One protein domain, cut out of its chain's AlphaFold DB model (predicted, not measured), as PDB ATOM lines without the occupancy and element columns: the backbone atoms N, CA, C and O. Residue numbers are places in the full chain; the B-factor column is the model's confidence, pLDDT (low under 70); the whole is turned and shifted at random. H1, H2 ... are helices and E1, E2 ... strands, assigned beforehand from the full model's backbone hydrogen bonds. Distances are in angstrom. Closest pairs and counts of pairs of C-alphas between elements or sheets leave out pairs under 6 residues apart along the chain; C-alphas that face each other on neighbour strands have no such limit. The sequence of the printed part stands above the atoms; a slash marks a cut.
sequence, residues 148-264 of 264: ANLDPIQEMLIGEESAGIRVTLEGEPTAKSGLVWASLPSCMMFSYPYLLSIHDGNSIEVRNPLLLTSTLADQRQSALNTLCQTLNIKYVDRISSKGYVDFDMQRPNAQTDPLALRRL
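AT A GLANCE: This is residues 148 to 264 of the 264 residues of the protein "CNH domain-containing protein" of Bodo saltans (UniProt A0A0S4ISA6). Little regular structure: a twisted sheet, E3 E4 E5 E6, an antiparallel meander of successive neighbours, has the E1 and E2 hairpin near one edge; residues 253 to 259 stick out. Of 117 printed residues, 42 are in named elements, seven strands, then one helix: mostly strand. The whole is compact, radius of gyration of the C-alphas 14.6 A, spanning 40 by 36 by 26 A.

IN THESE COORDINATES: E1, residues 155 to 160, 16.0 A, begins at C-alpha 155 (220.924, 7.980, 48.312). E2 is 163 to 168, E3 187 to 191, E4 194 to 199, E5 203 to 207, E6 228 to 232, E7 244 to 246. H1, 258 to 263, ends at C-alpha 263 (206.917, 20.577, 43.629).

HOW THE PARTS SIT: N 158 and O 165 of E1 and E2 are within hydrogen-bond range, 2.9 A. E7 pairs with no named strand. H1, not on the sheet, has 0 of 2 O i to N i+4 pairs within range and 2 of 3 to N i+3.

THE WHOLE: The long link E5 to E6 includes residues 212 to 227, under pLDDT 70.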
ATOM      1  N   ALA A 148     224.160  12.445  40.916       92.00
ATOM      2  CA  ALA A 148     222.767  12.836  41.083       92.00
ATOM      3  C   ALA A 148     222.277  12.455  42.486       92.00
ATOM      4  O   ALA A 148     222.393  11.296  42.882       92.00
ATOM      5  N   ASN A 149     221.698  13.405  43.225       91.38
ATOM      6  CA  ASN A 149     220.967  13.084  44.454       91.38
ATOM      7  C   ASN A 149     219.662  12.387  44.079       91.38
ATOM      8  O   ASN A 149     218.940  12.865  43.205       91.38
ATOM      9  N   LEU A 150     219.355  11.276  44.740       89.94
ATOM     10  CA  LEU A 150     218.156  10.488  44.473       89.94
ATOM     11  C   LEU A 150     217.017  10.859  45.424       89.94
ATOM     12  O   LEU A 150     216.263   9.990  45.848       89.94
ATOM     13  N   ASP A 151     216.882  12.129  45.802       86.88
ATOM     14  CA  ASP A 151     215.822  12.566  46.713       86.88
ATOM     15  C   ASP A 151     214.441  12.156  46.178       86.88
ATOM     16  O   ASP A 151     214.162  12.357  44.990       86.88
ATOM     17  N   PRO A 152     213.548  11.590  47.013       88.38
ATOM     18  CA  PRO A 152     213.587  11.450  48.483       88.38
ATOM     19  C   PRO A 152     214.194  10.138  49.038       88.38
ATOM     20  O   PRO A 152     213.811   9.646  50.100       88.38
ATOM     21  N   ILE A 153     215.086   9.473  48.310       87.69
ATOM     22  CA  ILE A 153     215.541   8.109  48.636       87.69
ATOM     23  C   ILE A 153     216.661   8.106  49.679       87.69
ATOM     24  O   ILE A 153     216.874   7.061  50.288       87.69
ATOM     25  N   GLN A 154     217.265   9.265  49.966       89.19
ATOM     26  CA  GLN A 154     218.447   9.416  50.826       89.19
ATOM     27  C   GLN A 154     219.628   8.573  50.330       89.19
ATOM     28  O   GLN A 154     220.334   7.910  51.082       89.19
ATOM     29  N   GLU A 155     219.820   8.608  49.018       91.62
ATOM     30  CA  GLU A 155     220.924   7.980  48.312       91.62
ATOM     31  C   GLU A 155     221.400   8.932  47.215       91.62
ATOM     32  O   GLU A 155     220.693   9.865  46.819       91.62
ATOM     33  N   MET A 156     222.580   8.665  46.682       92.44
ATOM     34  CA  MET A 156     223.111   9.333  45.505       92.44
ATOM     35  C   MET A 156     223.490   8.296  44.458       92.44
ATOM     36  O   MET A 156     223.803   7.150  44.773       92.44
ATOM     37  N   LEU A 157     223.487   8.714  43.202       91.94
ATOM     38  CA  LEU A 157     224.029   7.958  42.088       91.94
ATOM     39  C   LEU A 157     225.313   8.637  41.623       91.94
ATOM     40  O   LEU A 157     225.274   9.795  41.207       91.94
ATOM     41  N   ILE A 158     226.427   7.916  41.667       91.88
ATOM     42  CA  ILE A 158     227.728   8.373  41.171       91.88
ATOM     43  C   ILE A 158     228.097   7.614  39.898       91.88
ATOM     44  O   ILE A 158     227.764   6.439  39.760       91.88
ATOM     45  N   GLY A 159     228.765   8.272  38.954       89.50
ATOM     46  CA  GLY A 159     229.232   7.624  37.726       89.50
ATOM     47  C   GLY A 159     230.664   7.104  37.837       89.50
ATOM     48  O   GLY A 159     231.561   7.859  38.211       89.50
ATOM     49  N   GLU A 160     230.889   5.859  37.430       86.44
ATOM     50  CA  GLU A 160     232.204   5.235  37.270       86.44
ATOM     51  C   GLU A 160     232.284   4.544  35.899       86.44
ATOM     52  O   GLU A 160     231.565   3.586  35.632       86.44
ATOM     53  N   GLU A 161     233.163   5.033  35.015       81.31
ATOM     54  CA  GLU A 161     233.398   4.536  33.642       81.31
ATOM     55  C   GLU A 161     232.179   4.434  32.701       81.31
ATOM     56  O   GLU A 161     232.071   5.231  31.774       81.31
ATOM     57  N   SER A 162     231.299   3.453  32.892       80.88
ATOM     58  CA  SER A 162     230.030   3.268  32.166       80.88
ATOM     59  C   SER A 162     228.905   2.780  33.088       80.88
ATOM     60  O   SER A 162     227.821   2.418  32.626       80.88
ATOM     61  N   ALA A 163     229.160   2.763  34.396       84.06
ATOM     62  CA  ALA A 163     228.255   2.313  35.432       84.06
ATOM     63  C   ALA A 163     227.867   3.472  36.358       84.06
ATOM     64  O   ALA A 163     228.637   4.397  36.606       84.06
ATOM     65  N   GLY A 164     226.648   3.421  36.874       87.38
ATOM     66  CA  GLY A 164     226.129   4.293  37.909       87.38
ATOM     67  C   GLY A 164     226.013   3.496  39.192       87.38
ATOM     68  O   GLY A 164     225.228   2.551  39.245       87.38
ATOM     69  N   ILE A 165     226.768   3.865  40.215       87.12
ATOM     70  CA  ILE A 165     226.776   3.197  41.516       87.12
ATOM     71  C   ILE A 165     225.890   3.992  42.464       87.12
ATOM     72  O   ILE A 165     226.031   5.208  42.591       87.12
ATOM     73  N   ARG A 166     224.952   3.307  43.115       89.88
ATOM     74  CA  ARG A 166     224.134   3.905  44.170       89.88
ATOM     75  C   ARG A 166     224.875   3.821  45.497       89.88
ATOM     76  O   ARG A 166     225.393   2.760  45.847       89.88
ATOM     77  N   VAL A 167     224.917   4.937  46.207       91.38
ATOM     78  CA  VAL A 167     225.603   5.084  47.490       91.38
ATOM     79  C   VAL A 167     224.679   5.759  48.497       91.38
ATOM     80  O   VAL A 167     223.827   6.566  48.117       91.38
ATOM     81  N   THR A 168     224.827   5.443  49.780       92.50
ATOM     82  CA  THR A 168     224.133   6.161  50.855       92.50
ATOM     83  C   THR A 168     224.689   7.580  50.999       92.50
ATOM     84  O   THR A 168     225.696   7.943  50.384       92.50
ATOM     85  N   LEU A 169     224.058   8.400  51.844       92.75
ATOM     86  CA  LEU A 169     224.563   9.741  52.164       92.75
ATOM     87  C   LEU A 169     225.895   9.722  52.936       92.75
ATOM     88  O   LEU A 169     226.570  10.744  53.046       92.75
ATOM     89  N   GLU A 170     226.294   8.565  53.451       91.50
ATOM     90  CA  GLU A 170     227.578   8.322  54.105       91.50
ATOM     91  C   GLU A 170     228.648   7.832  53.116       91.50
ATOM     92  O   GLU A 170     229.813   7.740  53.483       91.50
ATOM     93  N   GLY A 171     228.278   7.568  51.858       88.94
ATOM     94  CA  GLY A 171     229.194   7.084  50.822       88.94
ATOM     95  C   GLY A 171     229.287   5.561  50.725       88.94
ATOM     96  O   GLY A 171     230.052   5.058  49.908       88.94
ATOM     97  N   GLU A 172     228.483   4.820  51.487       90.44
ATOM     98  CA  GLU A 172     228.485   3.360  51.435       90.44
ATOM     99  C   GLU A 172     227.728   2.856  50.200       90.44
ATOM    100  O   GLU A 172     226.600   3.293  49.953       90.44
ATOM    101  N   PRO A 173     228.281   1.921  49.409       87.81
ATOM    102  CA  PRO A 173     227.586   1.404  48.240       87.81
ATOM    103  C   PRO A 173     226.349   0.604  48.655       87.81
ATOM    104  O   PRO A 173     226.419  -0.390  49.381       87.81
ATOM    105  N   THR A 174     225.186   0.995  48.142       84.12
ATOM    106  CA  THR A 174     223.943   0.258  48.369       84.12
ATOM    107  C   THR A 174     223.898  -0.917  47.395       84.12
ATOM    108  O   THR A 174     223.577  -0.756  46.215       84.12
ATOM    109  N   ALA A 175     224.267  -2.115  47.853       58.91
ATOM    110  CA  ALA A 175     224.254  -3.309  47.014       58.91
ATOM    111  C   ALA A 175     222.824  -3.634  46.538       58.91
ATOM    112  O   ALA A 175     221.985  -4.007  47.360       58.91
ATOM    113  N   LYS A 176     222.563  -3.515  45.219       53.66
ATOM    114  CA  LYS A 176     221.579  -4.336  44.472       53.66
ATOM    115  C   LYS A 176     221.502  -4.142  42.958       53.66
ATOM    116  O   LYS A 176     220.979  -5.047  42.321       53.66
ATOM    117  N   SER A 177     222.025  -3.066  42.376       57.44
ATOM    118  CA  SER A 177     222.141  -2.916  40.914       57.44
ATOM    119  C   SER A 177     222.596  -1.502  40.567       57.44
ATOM    120  O   SER A 177     221.982  -0.519  40.980       57.44
ATOM    121  N   GLY A 178     223.691  -1.400  39.819       64.19
ATOM    122  CA  GLY A 178     224.085  -0.141  39.203       64.19
ATOM    123  C   GLY A 178     223.317   0.099  37.907       64.19
ATOM    124  O   GLY A 178     222.860  -0.848  37.264       64.19
ATOM    125  N   LEU A 179     223.186   1.359  37.501       80.62
ATOM    126  CA  LEU A 179     222.784   1.665  36.129       80.62
ATOM    127  C   LEU A 179     223.951   1.354  35.199       80.62
ATOM    128  O   LEU A 179     225.081   1.687  35.516       80.62
ATOM    129  N   VAL A 180     223.700   0.731  34.052       82.88
ATOM    130  CA  VAL A 180     224.735   0.538  33.029       82.88
ATOM    131  C   VAL A 180     224.329   1.314  31.793       82.88
ATOM    132  O   VAL A 180     223.224   1.134  31.271       82.88
ATOM    133  N   TRP A 181     225.220   2.178  31.329       83.62
ATOM    134  CA  TRP A 181     225.072   2.903  30.076       83.62
ATOM    135  C   TRP A 181     226.066   2.382  29.041       83.62
ATOM    136  O   TRP A 181     227.084   1.784  29.384       83.62
ATOM    137  N   ALA A 182     225.783   2.633  27.762       80.31
ATOM    138  CA  ALA A 182     226.752   2.388  26.693       80.31
ATOM    139  C   ALA A 182     227.975   3.318  26.822       80.31
ATOM    140  O   ALA A 182     229.106   2.909  26.572       80.31
ATOM    141  N   SER A 183     227.736   4.553  27.262       82.06
ATOM    142  CA  SER A 183     228.735   5.541  27.667       82.06
ATOM    143  C   SER A 183     228.192   6.344  28.849       82.06
ATOM    144  O   SER A 183     226.976   6.532  28.959       82.06
ATOM    145  N   LEU A 184     229.068   6.815  29.746       84.38
ATOM    146  CA  LEU A 184     228.629   7.695  30.831       84.38
ATOM    147  C   LEU A 184     227.949   8.946  30.260       84.38
ATOM    148  O   LEU A 184     228.466   9.541  29.313       84.38
ATOM    149  N   PRO A 185     226.817   9.367  30.841       89.69
ATOM    150  CA  PRO A 185     226.170  10.597  30.431       89.69
ATOM    151  C   PRO A 185     226.994  11.827  30.824       89.69
ATOM    152  O   PRO A 185     227.690  11.835  31.841       89.69
ATOM    153  N   SER A 186     226.859  12.900  30.050       88.06
ATOM    154  CA  SER A 186     227.493  14.195  30.331       88.06
ATOM    155  C   SER A 186     226.805  14.946  31.476       88.06
ATOM    156  O   SER A 186     227.420  15.761  32.167       88.06
ATOM    157  N   CYS A 187     225.518  14.668  31.696       88.75
ATOM    158  CA  CYS A 187     224.688  15.287  32.720       88.75
ATOM    159  C   CYS A 187     223.597  14.312  33.182       88.75
ATOM    160  O   CYS A 187     223.048  13.559  32.375       88.75
ATOM    161  N   MET A 188     223.265  14.349  34.474       90.56
ATOM    162  CA  MET A 188     222.186  13.562  35.064       90.56
ATOM    163  C   MET A 188     221.311  14.427  35.964       90.56
ATOM    164  O   MET A 188     221.805  15.309  36.666       90.56
ATOM    165  N   MET A 189     220.017  14.129  35.981       90.56
ATOM    166  CA  MET A 189     219.053  14.733  36.889       90.56
ATOM    167  C   MET A 189     218.053  13.674  37.334       90.56
ATOM    168  O   MET A 189     217.539  12.914  36.517       90.56
ATOM    169  N   PHE A 190     217.778  13.621  38.632       89.69
ATOM    170  CA  PHE A 190     216.758  12.743  39.179       89.69
ATOM    171  C   PHE A 190     215.482  13.533  39.469       89.69
ATOM    172  O   PHE A 190     215.488  14.513  40.212       89.69
ATOM    173  N   SER A 191     214.387  13.084  38.868       89.12
ATOM    174  CA  SER A 191     213.027  13.552  39.091       89.12
ATOM    175  C   SER A 191     212.210  12.341  39.495       89.12
ATOM    176  O   SER A 191     211.762  11.586  38.630       89.12
ATOM    177  N   TYR A 192     212.052  12.133  40.804       87.00
ATOM    178  CA  TYR A 192     211.492  10.903  41.352       87.00
ATOM    179  C   TYR A 192     210.237  10.422  40.589       87.00
ATOM    180  O   TYR A 192     209.294  11.198  40.421       87.00
ATOM    181  N   PRO A 193     210.188   9.145  40.158       86.81
ATOM    182  CA  PRO A 193     211.190   8.084  40.343       86.81
ATOM    183  C   PRO A 193     212.174   7.929  39.165       86.81
ATOM    184  O   PRO A 193     212.834   6.898  39.051       86.81
ATOM    185  N   TYR A 194     212.244   8.898  38.255       89.88
ATOM    186  CA  TYR A 194     212.980   8.798  37.000       89.88
ATOM    187  C   TYR A 194     214.321   9.527  37.049       89.88
ATOM    188  O   TYR A 194     214.436  10.647  37.536       89.88
ATOM    189  N   LEU A 195     215.340   8.900  36.483       90.56
ATOM    190  CA  LEU A 195     216.599   9.529  36.133       90.56
ATOM    191  C   LEU A 195     216.550   9.943  34.665       90.56
ATOM    192  O   LEU A 195     216.256   9.121  33.797       90.56
ATOM    193  N   LEU A 196     216.869  11.204  34.407       92.38
ATOM    194  CA  LEU A 196     217.111  11.741  33.083       92.38
ATOM    195  C   LEU A 196     218.622  11.866  32.892       92.38
ATOM    196  O   LEU A 196     219.297  12.483  33.718       92.38
ATOM    197  N   SER A 197     219.149  11.305  31.810       91.38
ATOM    198  CA  SER A 197     220.570  11.379  31.473       91.38
ATOM    199  C   SER A 197     220.778  11.857  30.040       91.38
ATOM    200  O   SER A 197     220.088  11.411  29.125       91.38
ATOM    201  N   ILE A 198     221.710  12.791  29.846       90.62
ATOM    202  CA  ILE A 198     222.080  13.315  28.524       90.62
ATOM    203  C   ILE A 198     223.299  12.550  28.027       90.62
ATOM    204  O   ILE A 198     224.298  12.457  28.741       90.62
ATOM    205  N   HIS A 199     223.226  12.040  26.804       86.94
ATOM    206  CA  HIS A 199     224.319  11.318  26.161       86.94
ATOM    207  C   HIS A 199     224.843  12.069  24.934       86.94
ATOM    208  O   HIS A 199     224.172  12.938  24.363       86.94
ATOM    209  N   ASP A 200     226.053  11.705  24.515       77.56
ATOM    210  CA  ASP A 200     226.667  12.221  23.296       77.56
ATOM    211  C   ASP A 200     225.763  11.927  22.087       77.56
ATOM    212  O   ASP A 200     225.339  10.792  21.869       77.56
ATOM    213  N   GLY A 201     225.443  12.958  21.297       72.38
ATOM    214  CA  GLY A 201     224.525  12.840  20.155       72.38
ATOM    215  C   GLY A 201     223.122  13.416  20.375       72.38
ATOM    216  O   GLY A 201     222.254  13.217  19.524       72.38
ATOM    217  N   ASN A 202     222.912  14.187  21.449       70.75
ATOM    218  CA  ASN A 202     221.654  14.878  21.761       70.75
ATOM    219  C   ASN A 202     220.471  13.924  22.009       70.75
ATOM    220  O   ASN A 202     219.341  14.169  21.568       70.75
ATOM    221  N   SER A 203     220.734  12.819  22.701       84.88
ATOM    222  CA  SER A 203     219.692  11.940  23.213       84.88
ATOM    223  C   SER A 203     219.560  12.110  24.723       84.88
ATOM    224  O   SER A 203     220.544  12.233  25.457       84.88
ATOM    225  N   ILE A 204     218.313  12.134  25.183       90.44
ATOM    226  CA  ILE A 204     217.973  12.038  26.599       90.44
ATOM    227  C   ILE A 204     217.465  10.627  26.836       90.44
ATOM    228  O   ILE A 204     216.541  10.178  26.158       90.44
ATOM    229  N   GLU A 205     218.036   9.934  27.808       90.75
ATOM    230  CA  GLU A 205     217.497   8.676  28.304       90.75
ATOM    231  C   GLU A 205     216.710   8.922  29.587       90.75
ATOM    232  O   GLU A 205     217.163   9.623  30.491       90.75
ATOM    233  N   VAL A 206     215.521   8.331  29.669       91.62
ATOM    234  CA  VAL A 206     214.673   8.326  30.859       91.62
ATOM    235  C   VAL A 206     214.645   6.903  31.399       91.62
ATOM    236  O   VAL A 206     214.147   5.993  30.735       91.62
ATOM    237  N   ARG A 207     215.191   6.702  32.600       89.19
ATOM    238  CA  ARG A 207     215.302   5.393  33.262       89.19
ATOM    239  C   ARG A 207     214.717   5.453  34.665       89.19
ATOM    240  O   ARG A 207     214.701   6.508  35.283       89.19
ATOM    241  N   ASN A 208     214.281   4.322  35.214       87.38
ATOM    242  CA  ASN A 208     213.977   4.222  36.644       87.38
ATOM    243  C   ASN A 208     215.127   3.487  37.368       87.38
ATOM    244  O   ASN A 208     215.194   2.258  37.282       87.38
ATOM    245  N   PRO A 209     216.024   4.195  38.087       83.25
ATOM    246  CA  PRO A 209     217.168   3.584  38.779       83.25
ATOM    247  C   PRO A 209     216.773   2.665  39.948       83.25
ATOM    248  O   PRO A 209     217.630   2.008  40.535       83.25
ATOM    249  N   LEU A 210     215.491   2.623  40.320       80.75
ATOM    250  CA  LEU A 210     214.986   1.870  41.472       80.75
ATOM    251  C   LEU A 210     214.416   0.507  41.089       80.75
ATOM    252  O   LEU A 210     214.288  -0.358  41.949       80.75
ATOM    253  N   LEU A 211     214.072   0.317  39.814       74.38
ATOM    254  CA  LEU A 211     213.461  -0.912  39.294       74.38
ATOM    255  C   LEU A 211     214.487  -1.900  38.727       74.38
ATOM    256  O   LEU A 211     214.128  -2.839  38.022       74.38
ATOM    257  N   LEU A 212     215.768  -1.689  39.009       64.56
ATOM    258  CA  LEU A 212     216.840  -2.508  38.469       64.56
ATOM    259  C   LEU A 212     216.880  -3.892  39.144       64.56
ATOM    260  O   LEU A 212     217.282  -4.025  40.300       64.56
ATOM    261  N   THR A 213     216.491  -4.924  38.395       47.44
ATOM    262  CA  THR A 213     216.384  -6.329  38.829       47.44
ATOM    263  C   THR A 213     217.634  -7.181  38.572       47.44
ATOM    264  O   THR A 213     217.608  -8.385  38.816       47.44
ATOM    265  N   SER A 214     218.742  -6.609  38.095       45.09
ATOM    266  CA  SER A 214     219.893  -7.412  37.672       45.09
ATOM    267  C   SER A 214     220.782  -7.830  38.848       45.09
ATOM    268  O   SER A 214     221.649  -7.080  39.300       45.09
ATOM    269  N   THR A 215     220.599  -9.059  39.323       42.53
ATOM    270  CA  THR A 215     221.591  -9.761  40.144       42.53
ATOM    271  C   THR A 215     222.909  -9.905  39.376       42.53
ATOM    272  O   THR A 215     222.904 -10.159  38.173       42.53
ATOM    273  N   LEU A 216     224.038  -9.794  40.085       45.41
ATOM    274  CA  LEU A 216     225.426  -9.796  39.579       45.41
ATOM    275  C   LEU A 216     225.821 -10.983  38.661       45.41
ATOM    276  O   LEU A 216     226.913 -10.970  38.105       45.41
ATOM    277  N   ALA A 217     224.966 -11.994  38.483       44.38
ATOM    278  CA  ALA A 217     225.230 -13.189  37.681       44.38
ATOM    279  C   ALA A 217     224.965 -13.031  36.164       44.38
ATOM    280  O   ALA A 217     225.541 -13.782  35.384       44.38
ATOM    281  N   ASP A 218     224.171 -12.045  35.723       44.78
ATOM    282  CA  ASP A 218     223.716 -11.920  34.317       44.78
ATOM    283  C   ASP A 218     224.387 -10.772  33.533       44.78
ATOM    284  O   ASP A 218     223.784 -10.073  32.710       44.78
ATOM    285  N   GLN A 219     225.687 -10.570  33.761       49.91
ATOM    286  CA  GLN A 219     226.451  -9.431  33.228       49.91
ATOM    287  C   GLN A 219     226.639  -9.395  31.696       49.91
ATOM    288  O   GLN A 219     227.174  -8.414  31.185       49.91
ATOM    289  N   ARG A 220     226.187 -10.400  30.928       43.91
ATOM    290  CA  ARG A 220     226.253 -10.366  29.448       43.91
ATOM    291  C   ARG A 220     224.916 -10.165  28.738       43.91
ATOM    292  O   ARG A 220     224.933  -9.759  27.581       43.91
ATOM    293  N   GLN A 221     223.784 -10.379  29.409       42.50
ATOM    294  CA  GLN A 221     222.453 -10.227  28.798       42.50
ATOM    295  C   GLN A 221     221.611  -9.097  29.420       42.50
ATOM    296  O   GLN A 221     220.608  -8.695  28.837       42.50
ATOM    297  N   SER A 222     222.009  -8.541  30.571       45.88
ATOM    298  CA  SER A 222     221.185  -7.578  31.320       45.88
ATOM    299  C   SER A 222     221.290  -6.111  30.866       45.88
ATOM    300  O   SER A 222     220.528  -5.273  31.353       45.88
ATOM    301  N   ALA A 223     222.196  -5.772  29.941       44.16
ATOM    302  CA  ALA A 223     222.475  -4.384  29.545       44.16
ATOM    303  C   ALA A 223     221.308  -3.669  28.823       44.16
ATOM    304  O   ALA A 223     221.352  -2.455  28.649       44.16
ATOM    305  N   LEU A 224     220.257  -4.401  28.430       47.50
ATOM    306  CA  LEU A 224     219.111  -3.880  27.666       47.50
ATOM    307  C   LEU A 224     217.760  -3.969  28.402       47.50
ATOM    308  O   LEU A 224     216.761  -3.495  27.875       47.50
ATOM    309  N   ASN A 225     217.707  -4.538  29.613       46.69
ATOM    310  CA  ASN A 225     216.438  -4.837  30.303       46.69
ATOM    311  C   ASN A 225     216.043  -3.832  31.396       46.69
ATOM    312  O   ASN A 225     215.156  -4.107  32.205       46.69
ATOM    313  N   THR A 226     216.655  -2.647  31.438       56.19
ATOM    314  CA  THR A 226     216.074  -1.544  32.215       56.19
ATOM    315  C   THR A 226     215.012  -0.863  31.365       56.19
ATOM    316  O   THR A 226     215.298  -0.517  30.223       56.19
ATOM    317  N   LEU A 227     213.812  -0.634  31.910       69.62
ATOM    318  CA  LEU A 227     212.818   0.254  31.296       69.62
ATOM    319  C   LEU A 227     213.489   1.605  31.002       69.62
ATOM    320  O   LEU A 227     213.746   2.391  31.918       69.62
ATOM    321  N   CYS A 228     213.829   1.817  29.734       80.12
ATOM    322  CA  CYS A 228     214.541   2.977  29.231       80.12
ATOM    323  C   CYS A 228     213.756   3.537  28.052       80.12
ATOM    324  O   CYS A 228     213.388   2.804  27.134       80.12
ATOM    325  N   GLN A 229     213.504   4.839  28.086       87.50
ATOM    326  CA  GLN A 229     212.953   5.570  26.959       87.50
ATOM    327  C   GLN A 229     213.995   6.565  26.464       87.50
ATOM    328  O   GLN A 229     214.459   7.410  27.226       87.50
ATOM    329  N   THR A 230     214.329   6.495  25.179       88.56
ATOM    330  CA  THR A 230     215.230   7.453  24.534       88.56
ATOM    331  C   THR A 230     214.423   8.522  23.808       88.56
ATOM    332  O   THR A 230     213.536   8.219  23.008       88.56
ATOM    333  N   LEU A 231     214.741   9.785  24.074       88.69
ATOM    334  CA  LEU A 231     214.164  10.961  23.436       88.69
ATOM    335  C   LEU A 231     215.258  11.671  22.637       88.69
ATOM    336  O   LEU A 231     216.248  12.133  23.200       88.69
ATOM    337  N   ASN A 232     215.072  11.790  21.326       86.81
ATOM    338  CA  ASN A 232     216.009  12.502  20.458       86.81
ATOM    339  C   ASN A 232     215.667  13.995  20.453       86.81
ATOM    340  O   ASN A 232     214.865  14.449  19.636       86.81
ATOM    341  N   ILE A 233     216.258  14.755  21.377       82.62
ATOM    342  CA  ILE A 233     216.046  16.200  21.502       82.62
ATOM    343  C   ILE A 233     217.354  16.915  21.192       82.62
ATOM    344  O   ILE A 233     218.293  16.903  21.982       82.62
ATOM    345  N   LYS A 234     217.407  17.568  20.031       80.62
ATOM    346  CA  LYS A 234     218.605  18.279  19.574       80.62
ATOM    347  C   LYS A 234     218.925  19.477  20.475       80.62
ATOM    348  O   LYS A 234     218.016  20.168  20.923       80.62
ATOM    349  N   TYR A 235     220.220  19.748  20.648       79.94
ATOM    350  CA  TYR A 235     220.763  20.926  21.341       79.94
ATOM    351  C   TYR A 235     220.477  21.000  22.847       79.94
ATOM    352  O   TYR A 235     220.509  22.082  23.432       79.94
ATOM    353  N   VAL A 236     220.224  19.858  23.488       79.94
ATOM    354  CA  VAL A 236     220.119  19.776  24.947       79.94
ATOM    355  C   VAL A 236     221.498  19.483  25.527       79.94
ATOM    356  O   VAL A 236     221.994  18.370  25.410       79.94
ATOM    357  N   ASP A 237     222.106  20.492  26.146       77.56
ATOM    358  CA  ASP A 237     223.432  20.385  26.777       77.56
ATOM    359  C   ASP A 237     223.346  20.145  28.295       77.56
ATOM    360  O   ASP A 237     224.198  19.481  28.881       77.56
ATOM    361  N   ARG A 238     222.290  20.645  28.956       80.62
ATOM    362  CA  ARG A 238     222.086  20.480  30.403       80.62
ATOM    363  C   ARG A 238     220.631  20.269  30.793       80.62
ATOM    364  O   ARG A 238     219.724  20.834  30.190       80.62
ATOM    365  N   ILE A 239     220.443  19.508  31.869       83.25
ATOM    366  CA  ILE A 239     219.168  19.304  32.556       83.25
ATOM    367  C   ILE A 239     219.358  19.704  34.024       83.25
ATOM    368  O   ILE A 239     220.372  19.382  34.641       83.25
ATOM    369  N   SER A 240     218.394  20.426  34.591       77.94
ATOM    370  CA  SER A 240     218.363  20.802  36.006       77.94
ATOM    371  C   SER A 240     216.908  20.930  36.452       77.94
ATOM    372  O   SER A 240     216.089  21.450  35.697       77.94
ATOM    373  N   SER A 241     216.578  20.435  37.644       67.06
ATOM    374  CA  SER A 241     215.217  20.481  38.209       67.06
ATOM    375  C   SER A 241     215.147  21.235  39.535       67.06
ATOM    376  O   SER A 241     214.170  21.933  39.790       67.06
ATOM    377  N   LYS A 242     216.199  21.160  40.361       70.38
ATOM    378  CA  LYS A 242     216.255  21.804  41.678       70.38
ATOM    379  C   LYS A 242     217.523  22.615  41.879       70.38
ATOM    380  O   LYS A 242     218.625  22.172  41.567       70.38
ATOM    381  N   GLY A 243     217.352  23.801  42.458       78.75
ATOM    382  CA  GLY A 243     218.466  24.663  42.853       78.75
ATOM    383  C   GLY A 243     219.142  24.249  44.167       78.75
ATOM    384  O   GLY A 243     220.231  24.736  44.458       78.75
ATOM    385  N   TYR A 244     218.520  23.373  44.965       90.06
ATOM    386  CA  TYR A 244     219.047  22.892  46.245       90.06
ATOM    387  C   TYR A 244     218.640  21.438  46.518       90.06
ATOM    388  O   TYR A 244     217.661  20.950  45.956       90.06
ATOM    389  N   VAL A 245     219.402  20.758  47.376       90.62
ATOM    390  CA  VAL A 245     219.127  19.384  47.839       90.62
ATOM    391  C   VAL A 245     218.171  19.447  49.026       90.62
ATOM    392  O   VAL A 245     218.403  20.245  49.932       90.62
ATOM    393  N   ASP A 246     217.104  18.656  49.051       90.94
ATOM    394  CA  ASP A 246     216.121  18.714  50.143       90.94
ATOM    395  C   ASP A 246     216.008  17.355  50.835       90.94
ATOM    396  O   ASP A 246     215.335  16.440  50.359       90.94
ATOM    397  N   PHE A 247     216.676  17.246  51.984       91.06
ATOM    398  CA  PHE A 247     216.700  16.038  52.803       91.06
ATOM    399  C   PHE A 247     215.405  15.829  53.601       91.06
ATOM    400  O   PHE A 247     215.220  14.745  54.159       91.06
ATOM    401  N   ASP A 248     214.498  16.814  53.621       89.81
ATOM    402  CA  ASP A 248     213.176  16.695  54.243       89.81
ATOM    403  C   ASP A 248     212.137  16.076  53.304       89.81
ATOM    404  O   ASP A 248     211.014  15.778  53.728       89.81
ATOM    405  N   MET A 249     212.477  15.880  52.025       85.94
ATOM    406  CA  MET A 249     211.557  15.268  51.078       85.94
ATOM    407  C   MET A 249     211.219  13.839  51.498       85.94
ATOM    408  O   MET A 249     212.089  12.985  51.672       85.94
ATOM    409  N   GLN A 250     209.922  13.560  51.609       83.12
ATOM    410  CA  GLN A 250     209.424  12.226  51.918       83.12
ATOM    411  C   GLN A 250     209.099  11.451  50.649       83.12
ATOM    412  O   GLN A 250     208.624  12.006  49.656       83.12
ATOM    413  N   ARG A 251     209.327  10.133  50.697       82.75
ATOM    414  CA  ARG A 251     208.936   9.229  49.614       82.75
ATOM    415  C   ARG A 251     207.420   9.296  49.418       82.75
ATOM    416  O   ARG A 251     206.692   9.072  50.390       82.75
ATOM    417  N   PRO A 252     206.948   9.552  48.186       81.44
ATOM    418  CA  PRO A 252     205.533   9.491  47.875       81.44
ATOM    419  C   PRO A 252     204.954   8.139  48.282       81.44
ATOM    420  O   PRO A 252     205.520   7.083  48.002       81.44
ATOM    421  N   ASN A 253     203.819   8.187  48.960       82.81
ATOM    422  CA  ASN A 253     203.033   7.039  49.386       82.81
ATOM    423  C   ASN A 253     201.593   7.177  48.865       82.81
ATOM    424  O   ASN A 253     201.237   8.185  48.259       82.81
ATOM    425  N   ALA A 254     200.745   6.178  49.120       80.88
ATOM    426  CA  ALA A 254     199.358   6.166  48.640       80.88
ATOM    427  C   ALA A 254     198.506   7.366  49.109       80.88
ATOM    428  O   ALA A 254     197.459   7.632  48.529       80.88
ATOM    429  N   GLN A 255     198.939   8.078  50.151       82.62
ATOM    430  CA  GLN A 255     198.262   9.245  50.721       82.62
ATOM    431  C   GLN A 255     198.879  10.572  50.246       82.62
ATOM    432  O   GLN A 255     198.387  11.641  50.597       82.62
ATOM    433  N   THR A 256     199.969  10.526  49.473       79.56
ATOM    434  CA  THR A 256     200.649  11.723  48.968       79.56
ATOM    435  C   THR A 256     199.837  12.340  47.836       79.56
ATOM    436  O   THR A 256     199.500  11.658  46.872       79.56
ATOM    437  N   ASP A 257     199.540  13.638  47.945       76.12
ATOM    438  CA  ASP A 257     198.857  14.396  46.894       76.12
ATOM    439  C   ASP A 257     199.616  14.248  45.554       76.12
ATOM    440  O   ASP A 257     200.812  14.553  45.501       76.12
ATOM    441  N   PRO A 258     198.962  13.818  44.458       67.00
ATOM    442  CA  PRO A 258     199.582  13.732  43.135       67.00
ATOM    443  C   PRO A 258     200.250  15.035  42.668       67.00
ATOM    444  O   PRO A 258     201.225  14.998  41.916       67.00
ATOM    445  N   LEU A 259     199.758  16.196  43.115       64.88
ATOM    446  CA  LEU A 259     200.347  17.501  42.809       64.88
ATOM    447  C   LEU A 259     201.585  17.818  43.658       64.88
ATOM    448  O   LEU A 259     202.374  18.675  43.256       64.88
ATOM    449  N   ALA A 260     201.814  17.120  44.775       61.84
ATOM    450  CA  ALA A 260     203.040  17.264  45.558       61.84
ATOM    451  C   ALA A 260     204.281  16.873  44.740       61.84
ATOM    452  O   ALA A 260     205.338  17.472  44.918       61.84
ATOM    453  N   LEU A 261     204.131  15.963  43.767       57.00
ATOM    454  CA  LEU A 261     205.193  15.588  42.830       57.00
ATOM    455  C   LEU A 261     205.564  16.710  41.851       57.00
ATOM    456  O   LEU A 261     206.659  16.701  41.313       57.00
ATOM    457  N   ARG A 262     204.680  17.692  41.619       52.47
ATOM    458  CA  ARG A 262     204.990  18.863  40.773       52.47
ATOM    459  C   ARG A 262     205.853  19.903  41.485       52.47
ATOM    460  O   ARG A 262     206.341  20.822  40.838       52.47
ATOM    461  N   ARG A 263     205.977  19.795  42.813       48.84
ATOM    462  CA  ARG A 263     206.917  20.577  43.629       48.84
ATOM    463  C   ARG A 263     208.274  19.869  43.772       48.84
ATOM    464  O   ARG A 263     209.165  20.437  44.401       48.84
ATOM    465  N   LEU A 264     208.406  18.644  43.240       47.22
ATOM    466  CA  LEU A 264     209.668  17.908  43.142       47.22
ATOM    467  C   LEU A 264     210.496  18.365  41.938       47.22
ATOM    468  O   LEU A 264     209.932  18.919  40.978       47.22
TER     469      LEU A 264